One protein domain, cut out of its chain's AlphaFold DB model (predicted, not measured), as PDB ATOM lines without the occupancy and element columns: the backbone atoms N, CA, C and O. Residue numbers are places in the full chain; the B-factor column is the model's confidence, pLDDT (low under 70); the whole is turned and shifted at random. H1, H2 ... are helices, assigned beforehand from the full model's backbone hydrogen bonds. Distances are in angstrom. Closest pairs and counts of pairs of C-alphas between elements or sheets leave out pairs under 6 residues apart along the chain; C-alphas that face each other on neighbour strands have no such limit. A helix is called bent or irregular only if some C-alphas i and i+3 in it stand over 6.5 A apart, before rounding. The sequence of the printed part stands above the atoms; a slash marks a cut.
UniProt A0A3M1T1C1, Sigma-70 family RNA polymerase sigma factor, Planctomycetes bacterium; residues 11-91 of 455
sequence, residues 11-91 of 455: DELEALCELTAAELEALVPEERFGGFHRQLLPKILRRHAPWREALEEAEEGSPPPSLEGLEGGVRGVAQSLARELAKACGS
ATOM      1  N   ASP A  11     166.568 147.949 183.382       89.38
ATOM      2  CA  ASP A  11     166.578 146.688 184.130       89.38
ATOM      3  C   ASP A  11     165.829 146.805 185.470       89.38
ATOM      4  O   ASP A  11     164.994 145.963 185.803       89.38
ATOM      5  N   GLU A  12     166.064 147.881 186.228       90.44
ATOM      6  CA  GLU A  12     165.338 148.145 187.477       90.44
ATOM      7  C   GLU A  12     163.850 148.408 187.236       90.44
ATOM      8  O   GLU A  12     163.008 148.022 188.049       90.44
ATOM      9  N   LEU A  13     163.505 149.067 186.127       92.00
ATOM     10  CA  LEU A  13     162.117 149.326 185.768       92.00
ATOM     11  C   LEU A  13     161.391 148.038 185.362       92.00
ATOM     12  O   LEU A  13     160.218 147.882 185.708       92.00
ATOM     13  N   GLU A  14     162.060 147.118 184.666       92.12
ATOM     14  CA  GLU A  14     161.495 145.809 184.322       92.12
ATOM     15  C   GLU A  14     161.306 144.947 185.576       92.12
ATOM     16  O   GLU A  14     160.203 144.445 185.802       92.12
ATOM     17  N   ALA A  15     162.306 144.884 186.464       91.50
ATOM     18  CA  ALA A  15     162.185 144.197 187.752       91.50
ATOM     19  C   ALA A  15     161.041 144.777 188.605       91.50
ATOM     20  O   ALA A  15     160.249 144.046 189.208       91.50
ATOM     21  N   LEU A  16     160.900 146.105 188.615       94.56
ATOM     22  CA  LEU A  16     159.789 146.779 189.277       94.56
ATOM     23  C   LEU A  16     158.442 146.429 188.630       94.56
ATOM     24  O   LEU A  16     157.459 146.258 189.352       94.56
ATOM     25  N   CYS A  17     158.370 146.306 187.300       95.19
ATOM     26  CA  CYS A  17     157.158 145.874 186.602       95.19
ATOM     27  C   CYS A  17     156.749 144.455 187.007       95.19
ATOM     28  O   CYS A  17     155.575 144.239 187.300       95.19
ATOM     29  N   GLU A  18     157.687 143.508 187.041       94.44
ATOM     30  CA  GLU A  18     157.423 142.115 187.418       94.44
ATOM     31  C   GLU A  18     156.925 142.001 188.862       94.44
ATOM     32  O   GLU A  18     155.890 141.383 189.124       94.44
ATOM     33  N   LEU A  19     157.606 142.669 189.797       95.94
ATOM     34  CA  LEU A  19     157.202 142.678 191.203       95.94
ATOM     35  C   LEU A  19     155.852 143.370 191.397       95.94
ATOM     36  O   LEU A  19     154.992 142.861 192.113       95.94
ATOM     37  N   THR A  20     155.631 144.508 190.732       96.25
ATOM     38  CA  THR A  20     154.350 145.218 190.828       96.25
ATOM     39  C   THR A  20     153.217 144.403 190.209       96.25
ATOM     40  O   THR A  20     152.097 144.465 190.705       96.25
ATOM     41  N   ALA A  21     153.481 143.623 189.156       95.69
ATOM     42  CA  ALA A  21     152.493 142.731 188.559       95.69
ATOM     43  C   ALA A  21     152.024 141.659 189.550       95.69
ATOM     44  O   ALA A  21     150.818 141.502 189.727       95.69
ATOM     45  N   ALA A  22     152.959 140.992 190.232       94.25
ATOM     46  CA  ALA A  22     152.639 139.974 191.232       94.25
ATOM     47  C   ALA A  22     151.863 140.557 192.427       94.25
ATOM     48  O   ALA A  22     150.869 139.984 192.872       94.25
ATOM     49  N   GLU A  23     152.281 141.723 192.927       96.12
ATOM     50  CA  GLU A  23     151.600 142.403 194.037       96.12
ATOM     51  C   GLU A  23     150.216 142.939 193.613       96.12
ATOM     52  O   GLU A  23     149.263 142.885 194.391       96.12
ATOM     53  N   LEU A  24     150.060 143.416 192.371       95.44
ATOM     54  CA  LEU A  24     148.764 143.856 191.846       95.44
ATOM     55  C   LEU A  24     147.798 142.682 191.670       95.44
ATOM     56  O   LEU A  24     146.634 142.825 192.024       95.44
ATOM     57  N   GLU A  25     148.264 141.539 191.163       94.50
ATOM     58  CA  GLU A  25     147.448 140.326 191.018       94.50
ATOM     59  C   GLU A  25     146.939 139.828 192.379       94.50
ATOM     60  O   GLU A  25     145.790 139.409 192.497       94.50
ATOM     61  N   ALA A  26     147.739 139.964 193.440       93.25
ATOM     62  CA  ALA A  26     147.292 139.658 194.797       93.25
ATOM     63  C   ALA A  26     146.202 140.624 195.308       93.25
ATOM     64  O   ALA A  26     145.310 140.210 196.049       93.25
ATOM     65  N   LEU A  27     146.261 141.906 194.927       93.06
ATOM     66  CA  LEU A  27     145.296 142.931 195.350       93.06
ATOM     67  C   LEU A  27     144.013 142.938 194.510       93.06
ATOM     68  O   LEU A  27     142.934 143.224 195.029       93.06
ATOM     69  N   VAL A  28     144.131 142.665 193.211       93.06
ATOM     70  CA  VAL A  28     143.041 142.701 192.233       93.06
ATOM     71  C   VAL A  28     143.181 141.487 191.299       93.06
ATOM     72  O   VAL A  28     143.632 141.642 190.164       93.06
ATOM     73  N   PRO A  29     142.775 140.276 191.735       88.81
ATOM     74  CA  PRO A  29     143.010 139.024 190.993       88.81
ATOM     75  C   PRO A  29     142.412 138.989 189.583       88.81
ATOM     76  O   PRO A  29     142.864 138.253 188.710       88.81
ATOM     77  N   GLU A  30     141.381 139.796 189.346       88.12
ATOM     78  CA  GLU A  30     140.712 139.885 188.047       88.12
ATOM     79  C   GLU A  30     141.445 140.802 187.054       88.12
ATOM     80  O   GLU A  30     141.142 140.803 185.854       88.12
ATOM     81  N   GLU A  31     142.421 141.581 187.525       89.12
ATOM     82  CA  GLU A  31     143.147 142.546 186.716       89.12
ATOM     83  C   GLU A  31     144.503 141.992 186.268       89.12
ATOM     84  O   GLU A  31     145.470 141.912 187.021       89.12
ATOM     85  N   ARG A  32     144.605 141.665 184.976       88.50
ATOM     86  CA  ARG A  32     145.877 141.236 184.384       88.50
ATOM     87  C   ARG A  32     146.792 142.425 184.110       88.50
ATOM     88  O   ARG A  32     146.462 143.288 183.278       88.50
ATOM     89  N   PHE A  33     147.970 142.411 184.733       90.81
ATOM     90  CA  PHE A  33     149.053 143.344 184.432       90.81
ATOM     91  C   PHE A  33     149.450 143.238 182.950       90.81
ATOM     92  O   PHE A  33     149.483 142.158 182.366       90.81
ATOM     93  N   GLY A  34     149.706 144.369 182.292       90.44
ATOM     94  CA  GLY A  34     149.897 144.389 180.839       90.44
ATOM     95  C   GLY A  34     150.344 145.748 180.317       90.44
ATOM     96  O   GLY A  34     150.713 146.618 181.100       90.44
ATOM     97  N   GLY A  35     150.277 145.950 178.996       88.81
ATOM     98  CA  GLY A  35     150.833 147.140 178.332       88.81
ATOM     99  C   GLY A  35     150.334 148.478 178.890       88.81
ATOM    100  O   GLY A  35     151.119 149.405 179.047       88.81
ATOM    101  N   PHE A  36     149.056 148.569 179.271       90.62
ATOM    102  CA  PHE A  36     148.515 149.780 179.896       90.62
ATOM    103  C   PHE A  36     149.099 150.038 181.296       90.62
ATOM    104  O   PHE A  36     149.479 151.161 181.608       90.62
ATOM    105  N   HIS A  37     149.267 148.995 182.114       93.62
ATOM    106  CA  HIS A  37     149.891 149.104 183.437       93.62
ATOM    107  C   HIS A  37     151.366 149.484 183.340       93.62
ATOM    108  O   HIS A  37     151.796 150.418 184.010       93.62
ATOM    109  N   ARG A  38     152.116 148.833 182.438       92.06
ATOM    110  CA  ARG A  38     153.521 149.163 182.133       92.06
ATOM    111  C   ARG A  38     153.691 150.622 181.715       92.06
ATOM    112  O   ARG A  38     154.724 151.228 181.964       92.06
ATOM    113  N   GLN A  39     152.666 151.201 181.102       90.50
ATOM    114  CA  GLN A  39     152.671 152.588 180.664       90.50
ATOM    115  C   GLN A  39     152.318 153.588 181.777       90.50
ATOM    116  O   GLN A  39     152.813 154.719 181.780       90.50
ATOM    117  N   LEU A  40     151.478 153.174 182.727       91.38
ATOM    118  CA  LEU A  40     151.129 153.954 183.912       91.38
ATOM    119  C   LEU A  40     152.246 153.929 184.959       91.38
ATOM    120  O   LEU A  40     152.557 154.972 185.529       91.38
ATOM    121  N   LEU A  41     152.880 152.775 185.172       92.50
ATOM    122  CA  LEU A  41     153.838 152.539 186.251       92.50
ATOM    123  C   LEU A  41     154.944 153.614 186.345       92.50
ATOM    124  O   LEU A  41     155.102 154.176 187.426       92.50
ATOM    125  N   PRO A  42     155.634 154.026 185.259       90.25
ATOM    126  CA  PRO A  42     156.664 155.063 185.344       90.25
ATOM    127  C   PRO A  42     156.100 156.434 185.737       90.25
ATOM    128  O   PRO A  42     156.780 157.242 186.368       90.25
ATOM    129  N   LYS A  43     154.847 156.728 185.372       90.12
ATOM    130  CA  LYS A  43     154.179 157.989 185.729       90.12
ATOM    131  C   LYS A  43     153.784 158.008 187.203       90.12
ATOM    132  O   LYS A  43     153.881 159.055 187.837       90.12
ATOM    133  N   ILE A  44     153.365 156.859 187.729       90.62
ATOM    134  CA  ILE A  44     153.068 156.660 189.150       90.62
ATOM    135  C   ILE A  44     154.366 156.713 189.968       90.62
ATOM    136  O   ILE A  44     154.437 157.425 190.964       90.62
ATOM    137  N   LEU A  45     155.441 156.078 189.502       90.88
ATOM    138  CA  LEU A  45     156.745 156.130 190.166       90.88
ATOM    139  C   LEU A  45     157.275 157.566 190.293       90.88
ATOM    140  O   LEU A  45     157.727 157.965 191.359       90.88
ATOM    141  N   ARG A  46     157.143 158.396 189.253       86.94
ATOM    142  CA  ARG A  46     157.578 159.809 189.297       86.94
ATOM    143  C   ARG A  46     156.896 160.650 190.378       86.94
ATOM    144  O   ARG A  46     157.427 161.693 190.751       86.94
ATOM    145  N   ARG A  47     155.717 160.245 190.858       84.62
ATOM    146  CA  ARG A  47     155.012 160.920 191.961       84.62
ATOM    147  C   ARG A  47     155.199 160.231 193.311       84.62
ATOM    148  O   ARG A  47     154.792 160.808 194.315       84.62
ATOM    149  N   HIS A  48     155.803 159.046 193.335       88.06
ATOM    150  CA  HIS A  48     156.062 158.291 194.551       88.06
ATOM    151  C   HIS A  48     157.038 159.071 195.441       88.06
ATOM    152  O   HIS A  48     158.141 159.401 195.005       88.06
ATOM    153  N   ALA A  49     156.618 159.405 196.665       85.44
ATOM    154  CA  ALA A  49     157.366 160.311 197.542       85.44
ATOM    155  C   ALA A  49     158.806 159.833 197.824       85.44
ATOM    156  O   ALA A  49     159.714 160.611 197.536       85.44
ATOM    157  N   PRO A  50     159.055 158.559 198.197       86.44
ATOM    158  CA  PRO A  50     160.422 158.055 198.376       86.44
ATOM    159  C   PRO A  50     161.306 158.186 197.130       86.44
ATOM    160  O   PRO A  50     162.483 158.517 197.223       86.44
ATOM    161  N   TRP A  51     160.737 157.968 195.937       88.62
ATOM    162  CA  TRP A  51     161.484 158.126 194.685       88.62
ATOM    163  C   TRP A  51     161.817 159.596 194.429       88.62
ATOM    164  O   TRP A  51     162.938 159.932 194.064       88.62
ATOM    165  N   ARG A  52     160.857 160.497 194.656       87.31
ATOM    166  CA  ARG A  52     161.079 161.939 194.523       87.31
ATOM    167  C   ARG A  52     162.133 162.464 195.488       87.31
ATOM    168  O   ARG A  52     162.973 163.248 195.064       87.31
ATOM    169  N   GLU A  53     162.076 162.058 196.749       85.75
ATOM    170  CA  GLU A  53     163.042 162.464 197.771       85.75
ATOM    171  C   GLU A  53     164.449 162.006 197.380       85.75
ATOM    172  O   GLU A  53     165.359 162.830 197.310       85.75
ATOM    173  N   ALA A  54     164.604 160.753 196.943       85.38
ATOM    174  CA  ALA A  54     165.879 160.256 196.430       85.38
ATOM    175  C   ALA A  54     166.377 161.035 195.194       85.38
ATOM    176  O   ALA A  54     167.571 161.311 195.066       85.38
ATOM    177  N   LEU A  55     165.480 161.450 194.288       83.69
ATOM    178  CA  LEU A  55     165.832 162.315 193.152       83.69
ATOM    179  C   LEU A  55     166.225 163.741 193.566       83.69
ATOM    180  O   LEU A  55     166.977 164.409 192.847       83.69
ATOM    181  N   GLU A  56     165.685 164.235 194.679       82.56
ATOM    182  CA  GLU A  56     165.998 165.546 195.242       82.56
ATOM    183  C   GLU A  56     167.322 165.539 196.024       82.56
ATOM    184  O   GLU A  56     168.001 166.571 196.057       82.56
ATOM    185  N   GLU A  57     167.689 164.403 196.616       82.25
ATOM    186  CA  GLU A  57     168.946 164.182 197.340       82.25
ATOM    187  C   GLU A  57     170.119 163.826 196.421       82.25
ATOM    188  O   GLU A  57     171.265 164.140 196.745       82.25
ATOM    189  N   ALA A  58     169.850 163.225 195.257       79.75
ATOM    190  CA  ALA A  58     170.878 162.865 194.289       79.75
ATOM    191  C   ALA A  58     171.701 164.085 193.828       79.75
ATOM    192  O   ALA A  58     171.163 165.119 193.406       79.75
ATOM    193  N   GLU A  59     173.029 163.939 193.873       73.06
ATOM    194  CA  GLU A  59     173.960 164.955 193.382       73.06
ATOM    195  C   GLU A  59     173.779 165.207 191.879       73.06
ATOM    196  O   GLU A  59     173.435 164.329 191.084       73.06
ATOM    197  N   GLU A  60     174.011 166.452 191.468       66.62
ATOM    198  CA  GLU A  60     173.876 166.852 190.073       66.62
ATOM    199  C   GLU A  60     174.932 166.160 189.199       66.62
ATOM    200  O   GLU A  60     176.129 166.359 189.386       66.62
ATOM    201  N   GLY A  61     174.477 165.381 188.212       65.38
ATOM    202  CA  GLY A  61     175.342 164.613 187.310       65.38
ATOM    203  C   GLY A  61     175.570 163.156 187.727       65.38
ATOM    204  O   GLY A  61     176.174 162.409 186.960       65.38
ATOM    205  N   SER A  62     175.054 162.740 188.885       72.69
ATOM    206  CA  SER A  62     175.064 161.342 189.317       72.69
ATOM    207  C   SER A  62     173.992 160.514 188.590       72.69
ATOM    208  O   SER A  62     172.982 161.072 188.138       72.69
ATOM    209  N   PRO A  63     174.190 159.187 188.450       75.88
ATOM    210  CA  PRO A  63     173.150 158.298 187.941       75.88
ATOM    211  C   PRO A  63     171.873 158.414 188.795       75.88
ATOM    212  O   PRO A  63     171.952 158.815 189.961       75.88
ATOM    213  N   PRO A  64     170.690 158.099 188.227       79.62
ATOM    214  CA  PRO A  64     169.461 158.026 189.011       79.62
ATOM    215  C   PRO A  64     169.658 157.128 190.246       79.62
ATOM    216  O   PRO A  64     170.417 156.158 190.178       79.62
ATOM    217  N   PRO A  65     169.006 157.458 191.374       83.38
ATOM    218  CA  PRO A  65     169.082 156.651 192.581       83.38
ATOM    219  C   PRO A  65     168.583 155.235 192.282       83.38
ATOM    220  O   PRO A  65     167.662 155.054 191.489       83.38
ATOM    221  N   SER A  66     169.191 154.234 192.918       88.56
ATOM    222  CA  SER A  66     168.738 152.853 192.764       88.56
ATOM    223  C   SER A  66     167.475 152.601 193.581       88.56
ATOM    224  O   SER A  66     167.343 153.090 194.707       88.56
ATOM    225  N   LEU A  67     166.569 151.783 193.042       88.12
ATOM    226  CA  LEU A  67     165.370 151.347 193.763       88.12
ATOM    227  C   LEU A  67     165.704 150.501 195.004       88.12
ATOM    228  O   LEU A  67     164.928 150.496 195.958       88.12
ATOM    229  N   GLU A  68     166.848 149.807 195.021       87.06
ATOM    230  CA  GLU A  68     167.310 149.050 196.195       87.06
ATOM    231  C   GLU A  68     167.692 149.955 197.371       87.06
ATOM    232  O   GLU A  68     167.561 149.548 198.521       87.06
ATOM    233  N   GLY A  69     168.120 151.189 197.088       82.81
ATOM    234  CA  GLY A  69     168.517 152.166 198.103       82.81
ATOM    235  C   GLY A  69     167.348 152.853 198.812       82.81
ATOM    236  O   GLY A  69     167.575 153.622 199.742       82.81
ATOM    237  N   LEU A  70     166.108 152.605 198.380       87.00
ATOM    238  CA  LEU A  70     164.911 153.165 199.003       87.00
ATOM    239  C   LEU A  70     164.488 152.363 200.239       87.00
ATOM    240  O   LEU A  70     164.744 151.164 200.349       87.00
ATOM    241  N   GLU A  71     163.778 153.013 201.163       78.00
ATOM    242  CA  GLU A  71     163.192 152.338 202.323       78.00
ATOM    243  C   GLU A  71     162.241 151.208 201.872       78.00
ATOM    244  O   GLU A  71     161.309 151.424 201.096       78.00
ATOM    245  N   GLY A  72     162.507 149.976 202.325       79.69
ATOM    246  CA  GLY A  72     161.790 148.768 201.887       79.69
ATOM    247  C   GLY A  72     162.271 148.169 200.553       79.69
ATOM    248  O   GLY A  72     161.737 147.140 200.126       79.69
ATOM    249  N   GLY A  73     163.279 148.771 199.915       89.38
ATOM    250  CA  GLY A  73     163.874 148.342 198.649       89.38
ATOM    251  C   GLY A  73     162.877 148.280 197.486       89.38
ATOM    252  O   GLY A  73     161.741 148.755 197.571       89.38
ATOM    253  N   VAL A  74     163.273 147.614 196.395       90.50
ATOM    254  CA  VAL A  74     162.443 147.470 195.180       90.50
ATOM    255  C   VAL A  74     161.072 146.867 195.493       90.50
ATOM    256  O   VAL A  74     160.060 147.290 194.937       90.50
ATOM    257  N   ARG A  75     161.011 145.911 196.429       90.75
ATOM    258  CA  ARG A  75     159.762 145.248 196.819       90.75
ATOM    259  C   ARG A  75     158.808 146.183 197.562       90.75
ATOM    260  O   ARG A  75     157.615 146.168 197.271       90.75
ATOM    261  N   GLY A  76     159.310 147.010 198.480       90.38
ATOM    262  CA  GLY A  76     158.496 148.011 199.175       90.38
ATOM    263  C   GLY A  76     157.909 149.039 198.207       90.38
ATOM    264  O   GLY A  76     156.719 149.357 198.273       90.38
ATOM    265  N   VAL A  77     158.712 149.481 197.234       93.31
ATOM    266  CA  VAL A  77     158.246 150.357 196.149       93.31
ATOM    267  C   VAL A  77     157.187 149.654 195.301       93.31
ATOM    268  O   VAL A  77     156.121 150.223 195.083       93.31
ATOM    269  N   ALA A  78     157.425 148.410 194.877       95.00
ATOM    270  CA  ALA A  78     156.469 147.629 194.093       95.00
ATOM    271  C   ALA A  78     155.114 147.486 194.805       95.00
ATOM    272  O   ALA A  78     154.072 147.706 194.195       95.00
ATOM    273  N   GLN A  79     155.114 147.205 196.112       93.69
ATOM    274  CA  GLN A  79     153.892 147.118 196.919       93.69
ATOM    275  C   GLN A  79     153.140 148.449 196.990       93.69
ATOM    276  O   GLN A  79     151.913 148.485 196.877       93.69
ATOM    277  N   SER A  80     153.864 149.554 197.163       93.69
ATOM    278  CA  SER A  80     153.284 150.899 197.174       93.69
ATOM    279  C   SER A  80     152.642 151.246 195.824       93.69
ATOM    280  O   SER A  80     151.474 151.642 195.760       93.69
ATOM    281  N   LEU A  81     153.361 150.999 194.724       94.00
ATOM    282  CA  LEU A  81     152.863 151.231 193.367       94.00
ATOM    283  C   LEU A  81     151.695 150.307 193.007       94.00
ATOM    284  O   LEU A  81     150.745 150.764 192.371       94.00
ATOM    285  N   ALA A  82     151.720 149.045 193.441       94.75
ATOM    286  CA  ALA A  82     150.622 148.100 193.248       94.75
ATOM    287  C   ALA A  82     149.342 148.589 193.933       94.75
ATOM    288  O   ALA A  82     148.271 148.520 193.337       94.75
ATOM    289  N   ARG A  83     149.436 149.165 195.141       92.75
ATOM    290  CA  ARG A  83     148.282 149.775 195.826       92.75
ATOM    291  C   ARG A  83     147.745 150.992 195.080       92.75
ATOM    292  O   ARG A  83     146.530 151.165 194.995       92.75
ATOM    293  N   GLU A  84     148.616 151.841 194.538       91.44
ATOM    294  CA  GLU A  84     148.177 152.973 193.711       91.44
ATOM    295  C   GLU A  84     147.523 152.522 192.401       91.44
ATOM    296  O   GLU A  84     146.487 153.065 192.015       91.44
ATOM    297  N   LEU A  85     148.084 151.509 191.738       92.94
ATOM    298  CA  LEU A  85     147.474 150.900 190.559       92.94
ATOM    299  C   LEU A  85     146.134 150.253 190.901       92.94
ATOM    300  O   LEU A  85     145.174 150.495 190.186       92.94
ATOM    301  N   ALA A  86     146.021 149.528 192.014       91.19
ATOM    302  CA  ALA A  86     144.765 148.929 192.458       91.19
ATOM    303  C   ALA A  86     143.669 149.987 192.677       91.19
ATOM    304  O   ALA A  86     142.530 149.793 192.252       91.19
ATOM    305  N   LYS A  87     144.016 151.149 193.255       89.62
ATOM    306  CA  LYS A  87     143.098 152.299 193.351       89.62
ATOM    307  C   LYS A  87     142.664 152.792 191.971       89.62
ATOM    308  O   LYS A  87     141.483 153.066 191.771       89.62
ATOM    309  N   ALA A  88     143.595 152.890 191.021       89.00
ATOM    310  CA  ALA A  88     143.265 153.251 189.647       89.00
ATOM    311  C   ALA A  88     142.334 152.205 189.010       89.00
ATOM    312  O   ALA A  88     141.333 152.592 188.419       89.00
ATOM    313  N   CYS A  89     142.600 150.908 189.192       89.69
ATOM    314  CA  CYS A  89     141.778 149.804 188.689       89.69
ATOM    315  C   CYS A  89     140.354 149.809 189.258       89.69
ATOM    316  O   CYS A  89     139.416 149.457 188.549       89.69
ATOM    317  N   GLY A  90     140.182 150.254 190.507       85.50
ATOM    318  CA  GLY A  90     138.869 150.435 191.131       85.50
ATOM    319  C   GLY A  90     138.035 151.573 190.530       85.50
ATOM    320  O   GLY A  90     136.838 151.662 190.794       85.50
ATOM    321  N   SER A  91     138.632 152.443 189.711       87.88
ATOM    322  CA  SER A  91     137.904 153.507 189.024       87.88
ATOM    323  C   SER A  91     136.976 152.935 187.946       87.88
ATOM    324  O   SER A  91     137.435 152.167 187.093       87.88
TER     325      SER A  91
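What this domain is: This is residues 11 to 91 of the 455 residues of the protein "Sigma-70 family RNA polymerase sigma factor" of Planctomycetes bacterium (UniProt A0A3M1T1C1). Two long helices, H1 and H4, cross as an X, and H2 packs on both; H3 and the loop after it lie at one end and lengthen the whole. The 81 printed residues, all helix in class, hold H1, H2, H3 and H4 in that order, mostly crossed in packing. The whole is compact, radius of gyration of the C-alphas 12.8 A, and only just a rod, 42 by 21 by 20 A.

How they stand to each other: H1, residues 11 to 27, touches H4, residues 73 to 89, at a steep tilt of 53 degrees, the same way; the closest C-alphas, of Thr 20 and Ala 78, are 4.6 A apart. H2, residues 35 to 45, touches H4's residues 81 to 85 alone at a steep tilt of 63 degrees, opposite ways, closest C-alphas Ile 44 and Leu 81, 6.9 A. H2 only just touches H1's residues 13 to 17 alone, with 3 pairs of C-alphas within 8 A, the closest Cys 17 and Arg 38, 6.6 A, about perpendicular at 75 degrees. H3, residues 49 to 57, is apart from H1. Every O i to N i+4 pair is within hydrogen-bond range in H1, H3 and H4, and 5 of 7 in H2.

Where its parts are: H1 spans 24.4 A from C-alpha 11 at (166.578, 146.688, 184.130); H4 spans 24.3 A to C-alpha 89 at (141.778, 149.804, 188.689). H2 spans 16.0 A and is only just irregular, C-alphas 39 and 42 being 6.6 A apart; H3 spans 12.2 A.

The domain as a whole: The C-alphas farthest apart, of Glu 30 and Glu 60, are 42.8 A apart. The printed part has no cut; the link from H3 to H4, residues 58 to 72, is long, and residues 60 to 61 have pLDDT under 70.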